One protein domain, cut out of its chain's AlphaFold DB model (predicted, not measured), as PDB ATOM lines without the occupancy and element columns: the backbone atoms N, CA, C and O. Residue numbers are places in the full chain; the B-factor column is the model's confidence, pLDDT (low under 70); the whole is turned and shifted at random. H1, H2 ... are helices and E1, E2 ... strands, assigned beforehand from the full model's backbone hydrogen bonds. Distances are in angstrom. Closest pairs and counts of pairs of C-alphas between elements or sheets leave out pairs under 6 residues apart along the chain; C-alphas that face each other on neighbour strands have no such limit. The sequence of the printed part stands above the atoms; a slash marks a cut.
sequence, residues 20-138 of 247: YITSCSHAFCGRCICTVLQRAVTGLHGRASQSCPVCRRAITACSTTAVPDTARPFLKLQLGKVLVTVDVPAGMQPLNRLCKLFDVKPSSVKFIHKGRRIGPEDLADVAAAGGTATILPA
ATOM      1  N   TYR A  20      37.975  36.188 -42.316       91.88
ATOM      2  CA  TYR A  20      37.419  36.497 -41.001       91.88
ATOM      3  C   TYR A  20      36.654  35.303 -40.451       91.88
ATOM      4  O   TYR A  20      35.722  34.806 -41.085       91.88
ATOM      5  N   ILE A  21      37.004  34.907 -39.233       92.19
ATOM      6  CA  ILE A  21      36.315  33.882 -38.462       92.19
ATOM      7  C   ILE A  21      35.333  34.560 -37.508       92.19
ATOM      8  O   ILE A  21      35.663  35.481 -36.757       92.19
ATOM      9  N   THR A  22      34.091  34.097 -37.552       93.19
ATOM     10  CA  THR A  22      33.026  34.510 -36.631       93.19
ATOM     11  C   THR A  22      33.092  33.733 -35.313       93.19
ATOM     12  O   THR A  22      33.645  32.638 -35.252       93.19
ATOM     13  N   SER A  23      32.427  34.220 -34.261       91.44
ATOM     14  CA  SER A  23      32.309  33.519 -32.966       91.44
ATOM     15  C   SER A  23      31.694  32.114 -33.049       91.44
ATOM     16  O   SER A  23      31.824  31.323 -32.121       91.44
ATOM     17  N   CYS A  24      31.025  31.790 -34.157       91.50
ATOM     18  CA  CYS A  24      30.481  30.466 -34.448       91.50
ATOM     19  C   CYS A  24      31.371  29.623 -35.378       91.50
ATOM     20  O   CYS A  24      30.839  28.744 -36.050       91.50
ATOM     21  N   SER A  25      32.668  29.947 -35.456       91.44
ATOM     22  CA  SER A  25      33.730  29.260 -36.213       91.44
ATOM     23  C   SER A  25      33.544  29.162 -37.733       91.44
ATOM     24  O   SER A  25      34.253  28.402 -38.380       91.44
ATOM     25  N   HIS A  26      32.631  29.935 -38.324       92.06
ATOM     26  CA  HIS A  26      32.495  30.018 -39.783       92.06
ATOM     27  C   HIS A  26      33.373  31.137 -40.341       92.06
ATOM     28  O   HIS A  26      33.417  32.229 -39.753       92.06
ATOM     29  N   ALA A  27      34.020  30.856 -41.471       92.44
ATOM     30  CA  ALA A  27      34.938  31.741 -42.171       92.44
ATOM     31  C   ALA A  27      34.270  32.426 -43.376       92.44
ATOM     32  O   ALA A  27      33.443  31.838 -44.074       92.44
ATOM     33  N   PHE A  28      34.624  33.688 -43.616       93.81
ATOM     34  CA  PHE A  28      34.131  34.480 -44.745       93.81
ATOM     35  C   PHE A  28      35.198  35.470 -45.221       93.81
ATOM     36  O   PHE A  28      36.082  35.847 -44.452       93.81
ATOM     37  N   CYS A  29      35.044  36.001 -46.438       93.06
ATOM     38  CA  CYS A  29      35.766  37.204 -46.847       93.06
ATOM     39  C   CYS A  29      35.433  38.365 -45.901       93.06
ATOM     40  O   CYS A  29      34.254  38.626 -45.626       93.06
ATOM     41  N   GLY A  30      36.447  39.130 -45.494       91.69
ATOM     42  CA  GLY A  30      36.278  40.279 -44.606       91.69
ATOM     43  C   GLY A  30      35.244  41.284 -45.116       91.69
ATOM     44  O   GLY A  30      34.337  41.676 -44.383       91.69
ATOM     45  N   ARG A  31      35.291  41.620 -46.413       92.75
ATOM     46  CA  ARG A  31      34.311  42.531 -47.031       92.75
ATOM     47  C   ARG A  31      32.889  41.978 -46.982       92.75
ATOM     48  O   ARG A  31      31.946  42.713 -46.684       92.75
ATOM     49  N   CYS A  32      32.719  40.686 -47.251       93.06
ATOM     50  CA  CYS A  32      31.406  40.053 -47.288       93.06
ATOM     51  C   CYS A  32      30.747  40.055 -45.908       93.06
ATOM     52  O   CYS A  32      29.608  40.509 -45.776       93.06
ATOM     53  N   ILE A  33      31.466  39.615 -44.870       92.62
ATOM     54  CA  ILE A  33      30.900  39.564 -43.519       92.62
ATOM     55  C   ILE A  33      30.655  40.966 -42.953       92.62
ATOM     56  O   ILE A  33      29.587  41.219 -42.397       92.62
ATOM     57  N   CYS A  34      31.571  41.915 -43.165       90.69
ATOM     58  CA  CYS A  34      31.392  43.298 -42.723       90.69
ATOM     59  C   CYS A  34      30.182  43.969 -43.388       90.69
ATOM     60  O   CYS A  34      29.416  44.650 -42.705       90.69
ATOM     61  N   THR A  35      29.941  43.706 -44.677       89.38
ATOM     62  CA  THR A  35      28.754  44.201 -45.396       89.38
ATOM     63  C   THR A  35      27.458  43.655 -44.791       89.38
ATOM     64  O   THR A  35      26.502  44.407 -44.584       89.38
ATOM     65  N   VAL A  36      27.414  42.355 -44.473       89.38
ATOM     66  CA  VAL A  36      26.254  41.725 -43.817       89.38
ATOM     67  C   VAL A  36      26.000  42.358 -42.447       89.38
ATOM     68  O   VAL A  36      24.875  42.770 -42.153       89.38
ATOM     69  N   LEU A  37      27.049  42.510 -41.634       89.06
ATOM     70  CA  LEU A  37      26.952  43.123 -40.308       89.06
ATOM     71  C   LEU A  37      26.496  44.587 -40.373       89.06
ATOM     72  O   LEU A  37      25.665  45.008 -39.568       89.06
ATOM     73  N   GLN A  38      26.982  45.359 -41.344       85.44
ATOM     74  CA  GLN A  38      26.598  46.758 -41.531       85.44
ATOM     75  C   GLN A  38      25.127  46.900 -41.952       85.44
ATOM     76  O   GLN A  38      24.405  47.745 -41.413       85.44
ATOM     77  N   ARG A  39      24.644  46.042 -42.861       82.50
ATOM     78  CA  ARG A  39      23.222  46.012 -43.253       82.50
ATOM     79  C   ARG A  39      22.312  45.712 -42.062       82.50
ATOM     80  O   ARG A  39      21.286  46.373 -41.917       82.50
ATOM     81  N   ALA A  40      22.725  44.805 -41.176       80.69
ATOM     82  CA  ALA A  40      21.983  44.493 -39.955       80.69
ATOM     83  C   ALA A  40      21.872  45.700 -39.000       80.69
ATOM     84  O   ALA A  40      20.805  45.951 -38.445       80.69
ATOM     85  N   VAL A  41      22.938  46.497 -38.848       78.44
ATOM     86  CA  VAL A  41      22.933  47.693 -37.976       78.44
ATOM     87  C   VAL A  41      22.083  48.829 -38.548       78.44
ATOM     88  O   VAL A  41      21.387  49.512 -37.801       78.44
ATOM     89  N   THR A  42      22.124  49.047 -39.864       71.38
ATOM     90  CA  THR A  42      21.385  50.153 -40.511       71.38
ATOM     91  C   THR A  42      19.870  49.943 -40.571       71.38
ATOM     92  O   THR A  42      19.151  50.862 -40.952       71.38
ATOM     93  N   GLY A  43      19.368  48.765 -40.183       61.31
ATOM     94  CA  GLY A  43      17.933  48.508 -40.040       61.31
ATOM     95  C   GLY A  43      17.139  48.551 -41.348       61.31
ATOM     96  O   GLY A  43      15.913  48.498 -41.299       61.31
ATOM     97  N   LEU A  44      17.805  48.611 -42.511       54.25
ATOM     98  CA  LEU A  44      17.145  48.661 -43.821       54.25
ATOM     99  C   LEU A  44      16.280  47.420 -44.101       54.25
ATOM    100  O   LEU A  44      15.441  47.454 -44.991       54.25
ATOM    101  N   HIS A  45      16.510  46.319 -43.386       47.75
ATOM    102  CA  HIS A  45      15.722  45.093 -43.458       47.75
ATOM    103  C   HIS A  45      15.323  44.752 -42.018       47.75
ATOM    104  O   HIS A  45      16.188  44.434 -41.200       47.75
ATOM    105  N   GLY A  46      14.040  44.930 -41.684       43.88
ATOM    106  CA  GLY A  46      13.519  44.888 -40.314       43.88
ATOM    107  C   GLY A  46      14.105  43.761 -39.457       43.88
ATOM    108  O   GLY A  46      14.187  42.622 -39.897       43.88
ATOM    109  N   ARG A  47      14.539  44.095 -38.230       50.00
ATOM    110  CA  ARG A  47      15.095  43.164 -37.224       50.00
ATOM    111  C   ARG A  47      16.079  42.115 -37.781       50.00
ATOM    112  O   ARG A  47      16.113  40.999 -37.267       50.00
ATOM    113  N   ALA A  48      16.897  42.445 -38.781       55.44
ATOM    114  CA  ALA A  48      17.988  41.565 -39.183       55.44
ATOM    115  C   ALA A  48      18.946  41.400 -37.990       55.44
ATOM    116  O   ALA A  48      19.702  42.307 -37.638       55.44
ATOM    117  N   SER A  49      18.855  40.259 -37.306       66.81
ATOM    118  CA  SER A  49      19.796  39.890 -36.258       66.81
ATOM    119  C   SER A  49      21.174  39.744 -36.897       66.81
ATOM    120  O   SER A  49      21.302  39.244 -38.016       66.81
ATOM    121  N   GLN A  50      22.211  40.202 -36.194       83.56
ATOM    122  CA  GLN A  50      23.608  39.990 -36.576       83.56
ATOM    123  C   GLN A  50      23.904  38.488 -36.467       83.56
ATOM    124  O   GLN A  50      24.411  38.023 -35.454       83.56
ATOM    125  N   SER A  51      23.471  37.714 -37.459       90.12
ATOM    126  CA  SER A  51      23.453  36.254 -37.457       90.12
ATOM    127  C   SER A  51      24.354  35.701 -38.553       90.12
ATOM    128  O   SER A  51      24.545  36.315 -39.603       90.12
ATOM    129  N   CYS A  52      24.943  34.540 -38.285       91.94
ATOM    130  CA  CYS A  52      25.812  33.856 -39.227       91.94
ATOM    131  C   CYS A  52      25.020  33.385 -40.458       91.94
ATOM    132  O   CYS A  52      24.022  32.683 -40.288       91.94
ATOM    133  N   PRO A  53      25.470  33.683 -41.692       90.81
ATOM    134  CA  PRO A  53      24.819  33.197 -42.909       90.81
ATOM    135  C   PRO A  53      24.717  31.668 -43.013       90.81
ATOM    136  O   PRO A  53      23.807  31.170 -43.666       90.81
ATOM    137  N   VAL A  54      25.625  30.933 -42.360       91.94
ATOM    138  CA  VAL A  54      25.675  29.466 -42.417       91.94
ATOM    139  C   VAL A  54      24.810  28.844 -41.321       91.94
ATOM    140  O   VAL A  54      23.820  28.178 -41.606       91.94
ATOM    141  N   CYS A  55      25.132  29.097 -40.048       91.94
ATOM    142  CA  CYS A  55      24.473  28.429 -38.920       91.94
ATOM    143  C   CYS A  55      23.391  29.264 -38.221       91.94
ATOM    144  O   CYS A  55      22.791  28.801 -37.252       91.94
ATOM    145  N   ARG A  56      23.164  30.512 -38.660       90.88
ATOM    146  CA  ARG A  56      22.170  31.463 -38.119       90.88
ATOM    147  C   ARG A  56      22.329  31.825 -36.637       90.88
ATOM    148  O   ARG A  56      21.506  32.562 -36.097       90.88
ATOM    149  N   ARG A  57      23.402  31.376 -35.978       91.88
ATOM    150  CA  ARG A  57      23.746  31.793 -34.610       91.88
ATOM    151  C   ARG A  57      24.112  33.274 -34.584       91.88
ATOM    152  O   ARG A  57      24.642  33.800 -35.562       91.88
ATOM    153  N   ALA A  58      23.837  33.937 -33.464       90.31
ATOM    154  CA  ALA A  58      24.214  35.330 -33.273       90.31
ATOM    155  C   ALA A  58      25.741  35.477 -33.294       90.31
ATOM    156  O   ALA A  58      26.459  34.794 -32.563       90.31
ATOM    157  N   ILE A  59      26.222  36.380 -34.136       91.69
ATOM    158  CA  ILE A  59      27.615  36.787 -34.191       91.69
ATOM    159  C   ILE A  59      27.818  37.803 -33.069       91.69
ATOM    160  O   ILE A  59      27.134  38.823 -33.014       91.69
ATOM    161  N   THR A  60      28.750  37.522 -32.165       91.06
ATOM    162  CA  THR A  60      29.147  38.438 -31.081       91.06
ATOM    163  C   THR A  60      30.520  39.041 -31.339       91.06
ATOM    164  O   THR A  60      30.770  40.195 -30.993       91.06
ATOM    165  N   ALA A  61      31.393  38.286 -32.004       90.69
ATOM    166  CA  ALA A  61      32.718  38.723 -32.389       90.69
ATOM    167  C   ALA A  61      33.109  38.167 -33.763       90.69
ATOM    168  O   ALA A  61      32.685  37.072 -34.143       90.69
ATOM    169  N   CYS A  62      33.939  38.926 -34.474       91.31
ATOM    170  CA  CYS A  62      34.653  38.484 -35.663       91.31
ATOM    171  C   CYS A  62      36.121  38.880 -35.533       91.31
ATOM    172  O   CYS A  62      36.421  40.009 -35.142       91.31
ATOM    173  N   SER A  63      37.030  37.993 -35.904       89.38
ATOM    174  CA  SER A  63      38.461  38.280 -35.963       89.38
ATOM    175  C   SER A  63      39.048  37.715 -37.243       89.38
ATOM    176  O   SER A  63      38.513  36.776 -37.827       89.38
ATOM    177  N   THR A  64      40.145  38.302 -37.689       86.06
ATOM    178  CA  THR A  64      40.970  37.712 -38.743       86.06
ATOM    179  C   THR A  64      41.674  36.452 -38.225       86.06
ATOM    180  O   THR A  64      41.831  36.276 -37.016       86.06
ATOM    181  N   THR A  65      42.021  35.536 -39.132       68.81
ATOM    182  CA  THR A  65      42.718  34.265 -38.835       68.81
ATOM    183  C   THR A  65      44.148  34.453 -38.353       68.81
ATOM    184  O   THR A  65      44.715  33.544 -37.751       68.81
ATOM    185  N   ALA A  66      44.741  35.619 -38.613       58.91
ATOM    186  CA  ALA A  66      46.001  35.983 -38.005       58.91
ATOM    187  C   ALA A  66      45.783  36.040 -36.489       58.91
ATOM    188  O   ALA A  66      45.040  36.878 -35.978       58.91
ATOM    189  N   VAL A  67      46.406  35.100 -35.775       55.25
ATOM    190  CA  VAL A  67      46.583  35.211 -34.328       55.25
ATOM    191  C   VAL A  67      47.084  36.635 -34.075       55.25
ATOM    192  O   VAL A  67      47.999  37.052 -34.793       55.25
ATOM    193  N   PRO A  68      46.484  37.400 -33.144       55.88
ATOM    194  CA  PRO A  68      46.986  38.714 -32.780       55.88
ATOM    195  C   PRO A  68      48.354  38.512 -32.137       55.88
ATOM    196  O   PRO A  68      48.490  38.370 -30.925       55.88
ATOM    197  N   ASP A  69      49.368  38.413 -32.985       56.25
ATOM    198  CA  ASP A  69      50.756  38.454 -32.605       56.25
ATOM    199  C   ASP A  69      50.925  39.819 -31.949       56.25
ATOM    200  O   ASP A  69      50.572  40.842 -32.542       56.25
ATOM    201  N   THR A  70      51.377  39.854 -30.698       57.97
ATOM    202  CA  THR A  70      51.458  41.086 -29.891       57.97
ATOM    203  C   THR A  70      52.297  42.180 -30.562       57.97
ATOM    204  O   THR A  70      52.226  43.342 -30.169       57.97
ATOM    205  N   ALA A  71      53.046  41.820 -31.606       64.06
ATOM    206  CA  ALA A  71      53.807  42.707 -32.468       64.06
ATOM    207  C   ALA A  71      52.972  43.523 -33.477       64.06
ATOM    208  O   ALA A  71      53.476  44.522 -33.991       64.06
ATOM    209  N   ARG A  72      51.732  43.130 -33.810       73.62
ATOM    210  CA  ARG A  72      50.933  43.816 -34.841       73.62
ATOM    211  C   ARG A  72      49.828  44.675 -34.224       73.62
ATOM    212  O   ARG A  72      49.045  44.173 -33.419       73.62
ATOM    213  N   PRO A  73      49.711  45.956 -34.621       81.81
ATOM    214  CA  PRO A  73      48.624  46.801 -34.153       81.81
ATOM    215  C   PRO A  73      47.289  46.265 -34.683       81.81
ATOM    216  O   PRO A  73      47.108  46.054 -35.886       81.81
ATOM    217  N   PHE A  74      46.337  46.069 -33.777       87.19
ATOM    218  CA  PHE A  74      44.976  45.661 -34.103       87.19
ATOM    219  C   PHE A  74      43.987  46.701 -33.582       87.19
ATOM    220  O   PHE A  74      44.171  47.313 -32.531       87.19
ATOM    221  N   LEU A  75      42.891  46.876 -34.308       89.44
ATOM    222  CA  LEU A  75      41.817  47.782 -33.940       89.44
ATOM    223  C   LEU A  75      40.545  46.986 -33.669       89.44
ATOM    224  O   LEU A  75      40.059  46.240 -34.520       89.44
ATOM    225  N   LYS A  76      39.970  47.176 -32.483       91.50
ATOM    226  CA  LYS A  76      38.690  46.566 -32.122       91.50
ATOM    227  C   LYS A  76      37.555  47.504 -32.502       91.50
ATOM    228  O   LYS A  76      37.402  48.572 -31.918       91.50
ATOM    229  N   LEU A  77      36.744  47.102 -33.466       91.56
ATOM    230  CA  LEU A  77      35.640  47.896 -33.978       91.56
ATOM    231  C   LEU A  77      34.297  47.426 -33.452       91.56
ATOM    232  O   LEU A  77      33.910  46.278 -33.655       91.56
ATOM    233  N   GLN A  78      33.545  48.327 -32.833       90.00
ATOM    234  CA  GLN A  78      32.187  48.026 -32.399       90.00
ATOM    235  C   GLN A  78      31.172  48.406 -33.483       90.00
ATOM    236  O   GLN A  78      31.053  49.576 -33.858       90.00
ATOM    237  N   LEU A  79      30.410  47.416 -33.957       87.31
ATOM    238  CA  LEU A  79      29.313  47.562 -34.915       87.31
ATOM    239  C   LEU A  79      28.015  47.083 -34.266       87.31
ATOM    240  O   LEU A  79      27.687  45.894 -34.280       87.31
ATOM    241  N   GLY A  80      27.263  48.004 -33.665       84.19
ATOM    242  CA  GLY A  80      26.101  47.633 -32.857       84.19
ATOM    243  C   GLY A  80      26.525  46.764 -31.668       84.19
ATOM    244  O   GLY A  80      27.165  47.264 -30.743       84.19
ATOM    245  N   LYS A  81      26.175  45.469 -31.695       85.38
ATOM    246  CA  LYS A  81      26.525  44.494 -30.647       85.38
ATOM    247  C   LYS A  81      27.700  43.576 -31.012       85.38
ATOM    248  O   LYS A  81      28.122  42.802 -30.160       85.38
ATOM    249  N   VAL A  82      28.220  43.655 -32.238       89.69
ATOM    250  CA  VAL A  82      29.340  42.820 -32.698       89.69
ATOM    251  C   VAL A  82      30.654  43.569 -32.540       89.69
ATOM    252  O   VAL A  82      30.759  44.735 -32.928       89.69
ATOM    253  N   LEU A  83      31.663  42.873 -32.020       91.62
ATOM    254  CA  LEU A  83      33.045  43.336 -31.986       91.62
ATOM    255  C   LEU A  83      33.835  42.735 -33.157       91.62
ATOM    256  O   LEU A  83      34.016  41.524 -33.231       91.62
ATOM    257  N   VAL A  84      34.318  43.566 -34.072       92.19
ATOM    258  CA  VAL A  84      35.149  43.148 -35.207       92.19
ATOM    259  C   VAL A  84      36.591  43.550 -34.935       92.19
ATOM    260  O   VAL A  84      36.895  44.734 -34.859       92.19
ATOM    261  N   THR A  85      37.486  42.583 -34.795       92.12
ATOM    262  CA  THR A  85      38.921  42.842 -34.645       92.12
ATOM    263  C   THR A  85      39.554  42.911 -36.025       92.12
ATOM    264  O   THR A  85      39.434  41.972 -36.814       92.12
ATOM    265  N   VAL A  86      40.179  44.042 -36.339       90.44
ATOM    266  CA  VAL A  86      40.817  44.299 -37.628       90.44
ATOM    267  C   VAL A  86      42.304  44.506 -37.419       90.44
ATOM    268  O   VAL A  86      42.703  45.438 -36.722       90.44
ATOM    269  N   ASP A  87      43.109  43.686 -38.079       88.81
ATOM    270  CA  ASP A  87      44.552  43.890 -38.109       88.81
ATOM    271  C   ASP A  87      44.910  45.021 -39.063       88.81
ATOM    272  O   ASP A  87      44.382  45.122 -40.182       88.81
ATOM    273  N   VAL A  88      45.837  45.866 -38.620       84.50
ATOM    274  CA  VAL A  88      46.392  46.946 -39.428       84.50
ATOM    275  C   VAL A  88      47.778  46.502 -39.905       84.50
ATOM    276  O   VAL A  88      48.703  46.420 -39.096       84.50
ATOM    277  N   PRO A  89      47.956  46.179 -41.200       81.19
ATOM    278  CA  PRO A  89      49.268  45.803 -41.711       81.19
ATOM    279  C   PRO A  89      50.238  46.990 -41.644       81.19
ATOM    280  O   PRO A  89      49.841  48.143 -41.838       81.19
ATOM    281  N   ALA A  90      51.517  46.705 -41.394       78.06
ATOM    282  CA  ALA A  90      52.560  47.723 -41.308       78.06
ATOM    283  C   ALA A  90      52.614  48.573 -42.594       78.06
ATOM    284  O   ALA A  90      52.595  48.042 -43.703       78.06
ATOM    285  N   GLY A  91      52.648  49.900 -42.442       78.56
ATOM    286  CA  GLY A  91      52.688  50.852 -43.560       78.56
ATOM    287  C   GLY A  91      51.331  51.195 -44.191       78.56
ATOM    288  O   GLY A  91      51.267  52.106 -45.013       78.56
ATOM    289  N   MET A  92      50.232  50.538 -43.801       83.06
ATOM    290  CA  MET A  92      48.885  50.920 -44.238       83.06
ATOM    291  C   MET A  92      48.197  51.774 -43.175       83.06
ATOM    292  O   MET A  92      48.111  51.387 -42.013       83.06
ATOM    293  N   GLN A  93      47.629  52.915 -43.575       87.81
ATOM    294  CA  GLN A  93      46.790  53.680 -42.655       87.81
ATOM    295  C   GLN A  93      45.536  52.874 -42.264       87.81
ATOM    296  O   GLN A  93      44.847  52.371 -43.164       87.81
ATOM    297  N   PRO A  94      45.178  52.804 -40.963       89.25
ATOM    298  CA  PRO A  94      44.006  52.065 -40.497       89.25
ATOM    299  C   PRO A  94      42.737  52.467 -41.248       89.25
ATOM    300  O   PRO A  94      41.977  51.608 -41.686       89.25
ATOM    301  N   LEU A  95      42.549  53.767 -41.496       89.69
ATOM    302  CA  LEU A  95      41.392  54.291 -42.218       89.69
ATOM    303  C   LEU A  95      41.198  53.628 -43.588       89.69
ATOM    304  O   LEU A  95      40.087  53.217 -43.911       89.69
ATOM    305  N   ASN A  96      42.267  53.480 -44.373       89.94
ATOM    306  CA  ASN A  96      42.193  52.888 -45.710       89.94
ATOM    307  C   ASN A  96      41.797  51.412 -45.645       89.94
ATOM    308  O   ASN A  96      40.975  50.957 -46.446       89.94
ATOM    309  N   ARG A  97      42.325  50.673 -44.660       89.62
ATOM    310  CA  ARG A  97      41.943  49.276 -44.420       89.62
ATOM    311  C   ARG A  97      40.457  49.170 -44.092       89.62
ATOM    312  O   ARG A  97      39.765  48.350 -44.689       89.62
ATOM    313  N   LEU A  98      39.955  50.031 -43.207       89.94
ATOM    314  CA  LEU A  98      38.542  50.051 -42.823       89.94
ATOM    315  C   LEU A  98      37.634  50.454 -43.982       89.94
ATOM    316  O   LEU A  98      36.632  49.792 -44.230       89.94
ATOM    317  N   CYS A  99      37.997  51.489 -44.734       89.06
ATOM    318  CA  CYS A  99      37.253  51.912 -45.916       89.06
ATOM    319  C   CYS A  99      37.145  50.796 -46.956       89.06
ATOM    320  O   CYS A  99      36.065  50.584 -47.502       89.06
ATOM    321  N   LYS A 100      38.226  50.037 -47.179       89.75
ATOM    322  CA  LYS A 100      38.218  48.871 -48.073       89.75
ATOM    323  C   LYS A 100      37.355  47.727 -47.526       89.75
ATOM    324  O   LYS A 100      36.642  47.087 -48.292       89.75
ATOM    325  N   LEU A 101      37.409  47.477 -46.217       90.12
ATOM    326  CA  LEU A 101      36.686  46.383 -45.563       90.12
ATOM    327  C   LEU A 101      35.169  46.621 -45.522       90.12
ATOM    328  O   LEU A 101      34.391  45.706 -45.776       90.12
ATOM    329  N   PHE A 102      34.746  47.851 -45.230       88.25
ATOM    330  CA  PHE A 102      33.333  48.234 -45.144       88.25
ATOM    331  C   PHE A 102      32.768  48.794 -46.454       88.25
ATOM    332  O   PHE A 102      31.577  49.077 -46.520       88.25
ATOM    333  N   ASP A 103      33.599  48.959 -47.486       87.88
ATOM    334  CA  ASP A 103      33.218  49.585 -48.758       87.88
ATOM    335  C   ASP A 103      32.596  50.984 -48.571       87.88
ATOM    336  O   ASP A 103      31.568  51.347 -49.143       87.88
ATOM    337  N   VAL A 104      33.218  51.776 -47.696       86.69
ATOM    338  CA  VAL A 104      32.742  53.104 -47.286       86.69
ATOM    339  C   VAL A 104      33.761  54.175 -47.632       86.69
ATOM    340  O   VAL A 104      34.968  54.008 -47.455       86.69
ATOM    341  N   LYS A 105      33.269  55.336 -48.073       87.88
ATOM    342  CA  LYS A 105      34.127  56.496 -48.332       87.88
ATOM    343  C   LYS A 105      34.680  57.036 -47.003       87.88
ATOM    344  O   LYS A 105      33.892  57.165 -46.062       87.88
ATOM    345  N   PRO A 106      35.956  57.450 -46.923       86.44
ATOM    346  CA  PRO A 106      36.541  57.999 -45.694       86.44
ATOM    347  C   PRO A 106      35.744  59.170 -45.103       86.44
ATOM    348  O   PRO A 106      35.538  59.253 -43.898       86.44
ATOM    349  N   SER A 107      35.201  60.037 -45.963       84.88
ATOM    350  CA  SER A 107      34.374  61.185 -45.567       84.88
ATOM    351  C   SER A 107      32.996  60.812 -45.007       84.88
ATOM    352  O   SER A 107      32.331  61.642 -44.390       84.88
ATOM    353  N   SER A 108      32.555  59.572 -45.226       84.81
ATOM    354  CA  SER A 108      31.234  59.076 -44.830       84.81
ATOM    355  C   SER A 108      31.232  58.329 -43.500       84.81
ATOM    356  O   SER A 108      30.195  57.804 -43.102       84.81
ATOM    357  N   VAL A 109      32.361  58.283 -42.791       87.62
ATOM    358  CA  VAL A 109      32.483  57.547 -41.530       87.62
ATOM    359  C   VAL A 109      32.979  58.469 -40.430       87.62
ATOM    360  O   VAL A 109      33.828  59.334 -40.644       87.62
ATOM    361  N   LYS A 110      32.421  58.300 -39.231       90.31
ATOM    362  CA  LYS A 110      32.920  58.934 -38.012       90.31
ATOM    363  C   LYS A 110      33.344  57.845 -37.039       90.31
ATOM    364  O   LYS A 110      32.578  56.916 -36.783       90.31
ATOM    365  N   PHE A 111      34.540  57.997 -36.486       91.38
ATOM    366  CA  PHE A 111      35.073  57.116 -35.456       91.38
ATOM    367  C   PHE A 111      34.886  57.767 -34.090       91.38
ATOM    368  O   PHE A 111      35.138  58.965 -33.929       91.38
ATOM    369  N   ILE A 112      34.414  56.984 -33.121       91.75
ATOM    370  CA  ILE A 112      34.272  57.413 -31.730       91.75
ATOM    371  C   ILE A 112      35.085  56.483 -30.832       91.75
ATOM    372  O   ILE A 112      34.890  55.272 -30.870       91.75
ATOM    373  N   HIS A 113      35.946  57.045 -29.985       93.81
ATOM    374  CA  HIS A 113      36.658  56.329 -28.924       93.81
ATOM    375  C   HIS A 113      36.446  57.056 -27.605       93.81
ATOM    376  O   HIS A 113      36.584  58.277 -27.539       93.81
ATOM    377  N   LYS A 114      36.071  56.315 -26.554       92.00
ATOM    378  CA  LYS A 114      35.815  56.868 -25.209       92.00
ATOM    379  C   LYS A 114      34.901  58.113 -25.230       92.00
ATOM    380  O   LYS A 114      35.140  59.091 -24.532       92.00
ATOM    381  N   GLY A 115      33.874  58.094 -26.086       91.56
ATOM    382  CA  GLY A 115      32.899  59.184 -26.230       91.56
ATOM    383  C   GLY A 115      33.376  60.408 -27.025       91.56
ATOM    384  O   GLY A 115      32.594  61.338 -27.211       91.56
ATOM    385  N   ARG A 116      34.613  60.423 -27.534       93.38
ATOM    386  CA  ARG A 116      35.157  61.518 -28.353       93.38
ATOM    387  C   ARG A 116      35.273  61.108 -29.816       93.38
ATOM    388  O   ARG A 116      35.568  59.954 -30.120       93.38
ATOM    389  N   ARG A 117      35.034  62.060 -30.723       92.94
ATOM    390  CA  ARG A 117      35.292  61.877 -32.157       92.94
ATOM    391  C   ARG A 117      36.801  61.910 -32.387       92.94
ATOM    392  O   ARG A 117      37.443  62.847 -31.929       92.94
ATOM    393  N   ILE A 118      37.312  60.925 -33.111       94.06
ATOM    394  CA  ILE A 118      38.735  60.814 -33.446       94.06
ATOM    395  C   ILE A 118      38.953  61.214 -34.905       94.06
ATOM    396  O   ILE A 118      38.084  60.948 -35.752       94.06
ATOM    397  N   GLY A 119      40.091  61.848 -35.186       90.62
ATOM    398  CA  GLY A 119      40.592  62.038 -36.541       90.62
ATOM    399  C   GLY A 119      41.148  60.739 -37.144       90.62
ATOM    400  O   GLY A 119      41.242  59.711 -36.470       90.62
ATOM    401  N   PRO A 120      41.477  60.737 -38.444       88.00
ATOM    402  CA  PRO A 120      42.171  59.615 -39.066       88.00
ATOM    403  C   PRO A 120      43.607  59.438 -38.542       88.00
ATOM    404  O   PRO A 120      44.080  58.305 -38.494       88.00
ATOM    405  N   GLU A 121      44.263  60.520 -38.117       87.94
ATOM    406  CA  GLU A 121      45.580  60.521 -37.475       87.94
ATOM    407  C   GLU A 121      45.581  59.765 -36.137       87.94
ATOM    408  O   GLU A 121      46.291  58.766 -36.014       87.94
ATOM    409  N   ASP A 122      44.714  60.124 -35.183       91.25
ATOM    410  CA  ASP A 122      44.709  59.462 -33.869       91.25
ATOM    411  C   ASP A 122      44.123  58.036 -33.913       91.25
ATOM    412  O   ASP A 122      44.209  57.277 -32.945       91.25
ATOM    413  N   LEU A 123      43.545  57.615 -35.045       89.94
ATOM    414  CA  LEU A 123      43.108  56.231 -35.240       89.94
ATOM    415  C   LEU A 123      44.298  55.259 -35.260       89.94
ATOM    416  O   LEU A 123      44.152  54.112 -34.832       89.94
ATOM    417  N   ALA A 124      45.462  55.708 -35.742       88.81
ATOM    418  CA  ALA A 124      46.695  54.926 -35.707       88.81
ATOM    419  C   ALA A 124      47.172  54.711 -34.267       88.81
ATOM    420  O   ALA A 124      47.475  53.578 -33.896       88.81
ATOM    421  N   ASP A 125      47.126  55.754 -33.438       90.00
ATOM    422  CA  ASP A 125      47.500  55.678 -32.022       90.00
ATOM    423  C   ASP A 125      46.555  54.759 -31.241       90.00
ATOM    424  O   ASP A 125      46.984  53.939 -30.427       90.00
ATOM    425  N   VAL A 126      45.251  54.827 -31.534       90.62
ATOM    426  CA  VAL A 126      44.247  53.940 -30.927       90.62
ATOM    427  C   VAL A 126      44.485  52.483 -31.331       90.62
ATOM    428  O   VAL A 126      44.351  51.599 -30.487       90.62
ATOM    429  N   ALA A 127      44.849  52.219 -32.590       88.75
ATOM    430  CA  ALA A 127      45.186  50.874 -33.056       88.75
ATOM    431  C   ALA A 127      46.496  50.356 -32.435       88.75
ATOM    432  O   ALA A 127      46.566  49.198 -32.034       88.75
ATOM    433  N   ALA A 128      47.513  51.212 -32.292       87.00
ATOM    434  CA  ALA A 128      48.767  50.872 -31.620       87.00
ATOM    435  C   ALA A 128      48.551  50.532 -30.136       87.00
ATOM    436  O   ALA A 128      49.170  49.611 -29.611       87.00
ATOM    437  N   ALA A 129      47.616  51.217 -29.477       88.19
ATOM    438  CA  ALA A 129      47.217  50.932 -28.102       88.19
ATOM    439  C   ALA A 129      46.261  49.726 -27.957       88.19
ATOM    440  O   ALA A 129      45.822  49.431 -26.844       88.19
ATOM    441  N   GLY A 130      45.869  49.058 -29.052       86.75
ATOM    442  CA  GLY A 130      44.882  47.967 -29.026       86.75
ATOM    443  C   GLY A 130      43.484  48.415 -28.574       86.75
ATOM    444  O   GLY A 130      42.709  47.631 -28.009       86.75
ATOM    445  N   GLY A 131      43.171  49.699 -28.766       88.44
ATOM    446  CA  GLY A 131      41.948  50.341 -28.311       88.44
ATOM    447  C   GLY A 131      40.698  49.921 -29.088       88.44
ATOM    448  O   GLY A 131      40.744  49.336 -30.172       88.44
ATOM    449  N   THR A 132      39.539  50.242 -28.512       91.25
ATOM    450  CA  THR A 132      38.227  50.017 -29.126       91.25
ATOM    451  C   THR A 132      37.691  51.297 -29.762       91.25
ATOM    452  O   THR A 132      37.635  52.337 -29.111       91.25
ATOM    453  N   ALA A 133      37.255  51.240 -31.015       92.56
ATOM    454  CA  ALA A 133      36.606  52.356 -31.695       92.56
ATOM    455  C   ALA A 133      35.233  51.937 -32.228       92.56
ATOM    456  O   ALA A 133      35.052  50.852 -32.774       92.56
ATOM    457  N   THR A 134      34.242  52.806 -32.095       90.25
ATOM    458  CA  THR A 134      32.911  52.586 -32.663       90.25
ATOM    459  C   THR A 134      32.841  53.262 -34.022       90.25
ATOM    460  O   THR A 134      33.115  54.460 -34.140       90.25
ATOM    461  N   ILE A 135      32.450  52.503 -35.046       88.56
ATOM    462  CA  ILE A 135      32.153  53.050 -36.371       88.56
ATOM    463  C   ILE A 135      30.703  53.495 -36.389       88.56
ATOM    464  O   ILE A 135      29.784  52.702 -36.184       88.56
ATOM    465  N   LEU A 136      30.501  54.771 -36.689       83.50
ATOM    466  CA  LEU A 136      29.193  55.301 -37.016       83.50
ATOM    467  C   LEU A 136      29.192  55.706 -38.486       83.50
ATOM    468  O   LEU A 136      30.066  56.482 -38.899       83.50
ATOM    469  N   PRO A 137      28.210  55.238 -39.283       74.81
ATOM    470  CA  PRO A 137      27.981  55.851 -40.575       74.81
ATOM    471  C   PRO A 137      27.718  57.330 -40.306       74.81
ATOM    472  O   PRO A 137      26.864  57.688 -39.484       74.81
ATOM    473  N   ALA A 138      28.488  58.207 -40.947       68.81
ATOM    474  CA  ALA A 138      28.156  59.614 -40.934       68.81
ATOM    475  C   ALA A 138      26.732  59.691 -41.476       68.81
ATOM    476  O   ALA A 138      26.465  59.227 -42.588       68.81
TER     477      ALA A 138
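This is residues 20 to 138 of the 247 residues of the protein "Hypothetical protein" of Chlamydomonas leiostraca (UniProt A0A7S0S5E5). One strongly twisted sheet of eight strands curls round helix H1, and the helices H1, H2 and H3 cover one face of it, two layers in all, a sheet and the helices over it. The hairpin of E4 and E5 lies in the middle of the domain, while the hairpins E1 with E2 and E6 with E7 make the two ends of the sheet. The printed part has 119 residues with three named helices and eight named strands, in the order E1, E2, H1, E3, E4, E5, H2, E6, E7, H3, E8; across the mixed sheet the strands run E2, E1, E3, E5, E4, E8, E6, E7. The class is mixed, helices and strands. The whole is compact, with a radius of gyration of the C-alphas of 13.7 A, and rounded, with spans of 36 by 31 by 23 A.

E1 is residues 20 to 22, 6.5 A long, and begins at C-alpha 20 at (37.419, 36.497, -41.001). E2, residues 27 to 29, 7.2 A, is followed directly by H1, residues 30 to 42, the longest helix at 18.3 A. E3 is residues 61 to 64, 10.5 A. E4, residues 74 to 79, is 15.8 A long, and E5, residues 82 to 87, is 16.2 A; E5 begins at C-alpha 82 at (29.340, 42.820, -32.698). H2 is residues 94 to 102, 12.3 A. E6 is residues 109 to 113, 13.3 A, and E7 is residues 116 to 118, 6.3 A. H3 is residues 122 to 128, 9.8 A. E8, residues 132 to 137, 16.4 A, ends at C-alpha 137 at (27.981, 55.851, -40.575).

At one edge of the sheet E2 is antiparallel to E1, with N 20 and O 28 2.9 A apart, within hydrogen-bond range. E1 is antiparallel to E3, with N 21 and O 63 at 2.8 A. E3 is parallel to E5, with N 85 and O 62 at 2.8 A. E4 and E5 form an antiparallel hairpin, with N 77 and O 84 at 2.8 A. E4 is parallel to E8 at 46 degrees, with N 133 and O 76 at 2.8 A. The pairing of E8 is staggered: residues 132 to 134 pair with E4 and residues 134 to 137 with E6, antiparallel, where N 134 and O 112 are 2.8 A apart. E7, the other edge strand, is antiparallel to E6, with N 116 and O 113 at 2.9 A. E2, H1, E3, then E5, H2, E6, then E7, H3, E8 are split strand-helix-strand units, two strands that run the same way with other strands between them in the sheet; each crossover is right-handed. H1 and H2 are on the same face of the sheet and touch, about perpendicular at 77 degrees; their closest C-alphas, of Arg 31 and Leu 101, are 4.8 A apart. H2 and H3 touch, about perpendicular at 88 degrees, with the C-alphas of Pro 94 and Ala 124 closest at 6.2 A. H3 is on the sheet at a height of 6.8 A over the sheet, and its closest C-alphas with E4 are those of Ala 127 and Leu 75, 4.7 A. H1 and H3 are apart. In H1, H2 and H3 every O i to N i+4 pair is within hydrogen-bond range.

The two C-alphas farthest apart, those of Gly 46 and Ala 71, are 41.1 A apart. The printed part has no cut. The link from H1 to E3, residues 43 to 60, is long. The mean pLDDT of the printed part is 84.8; residues 43 to 49, residues 65 to 71 and residue 138 are under 70.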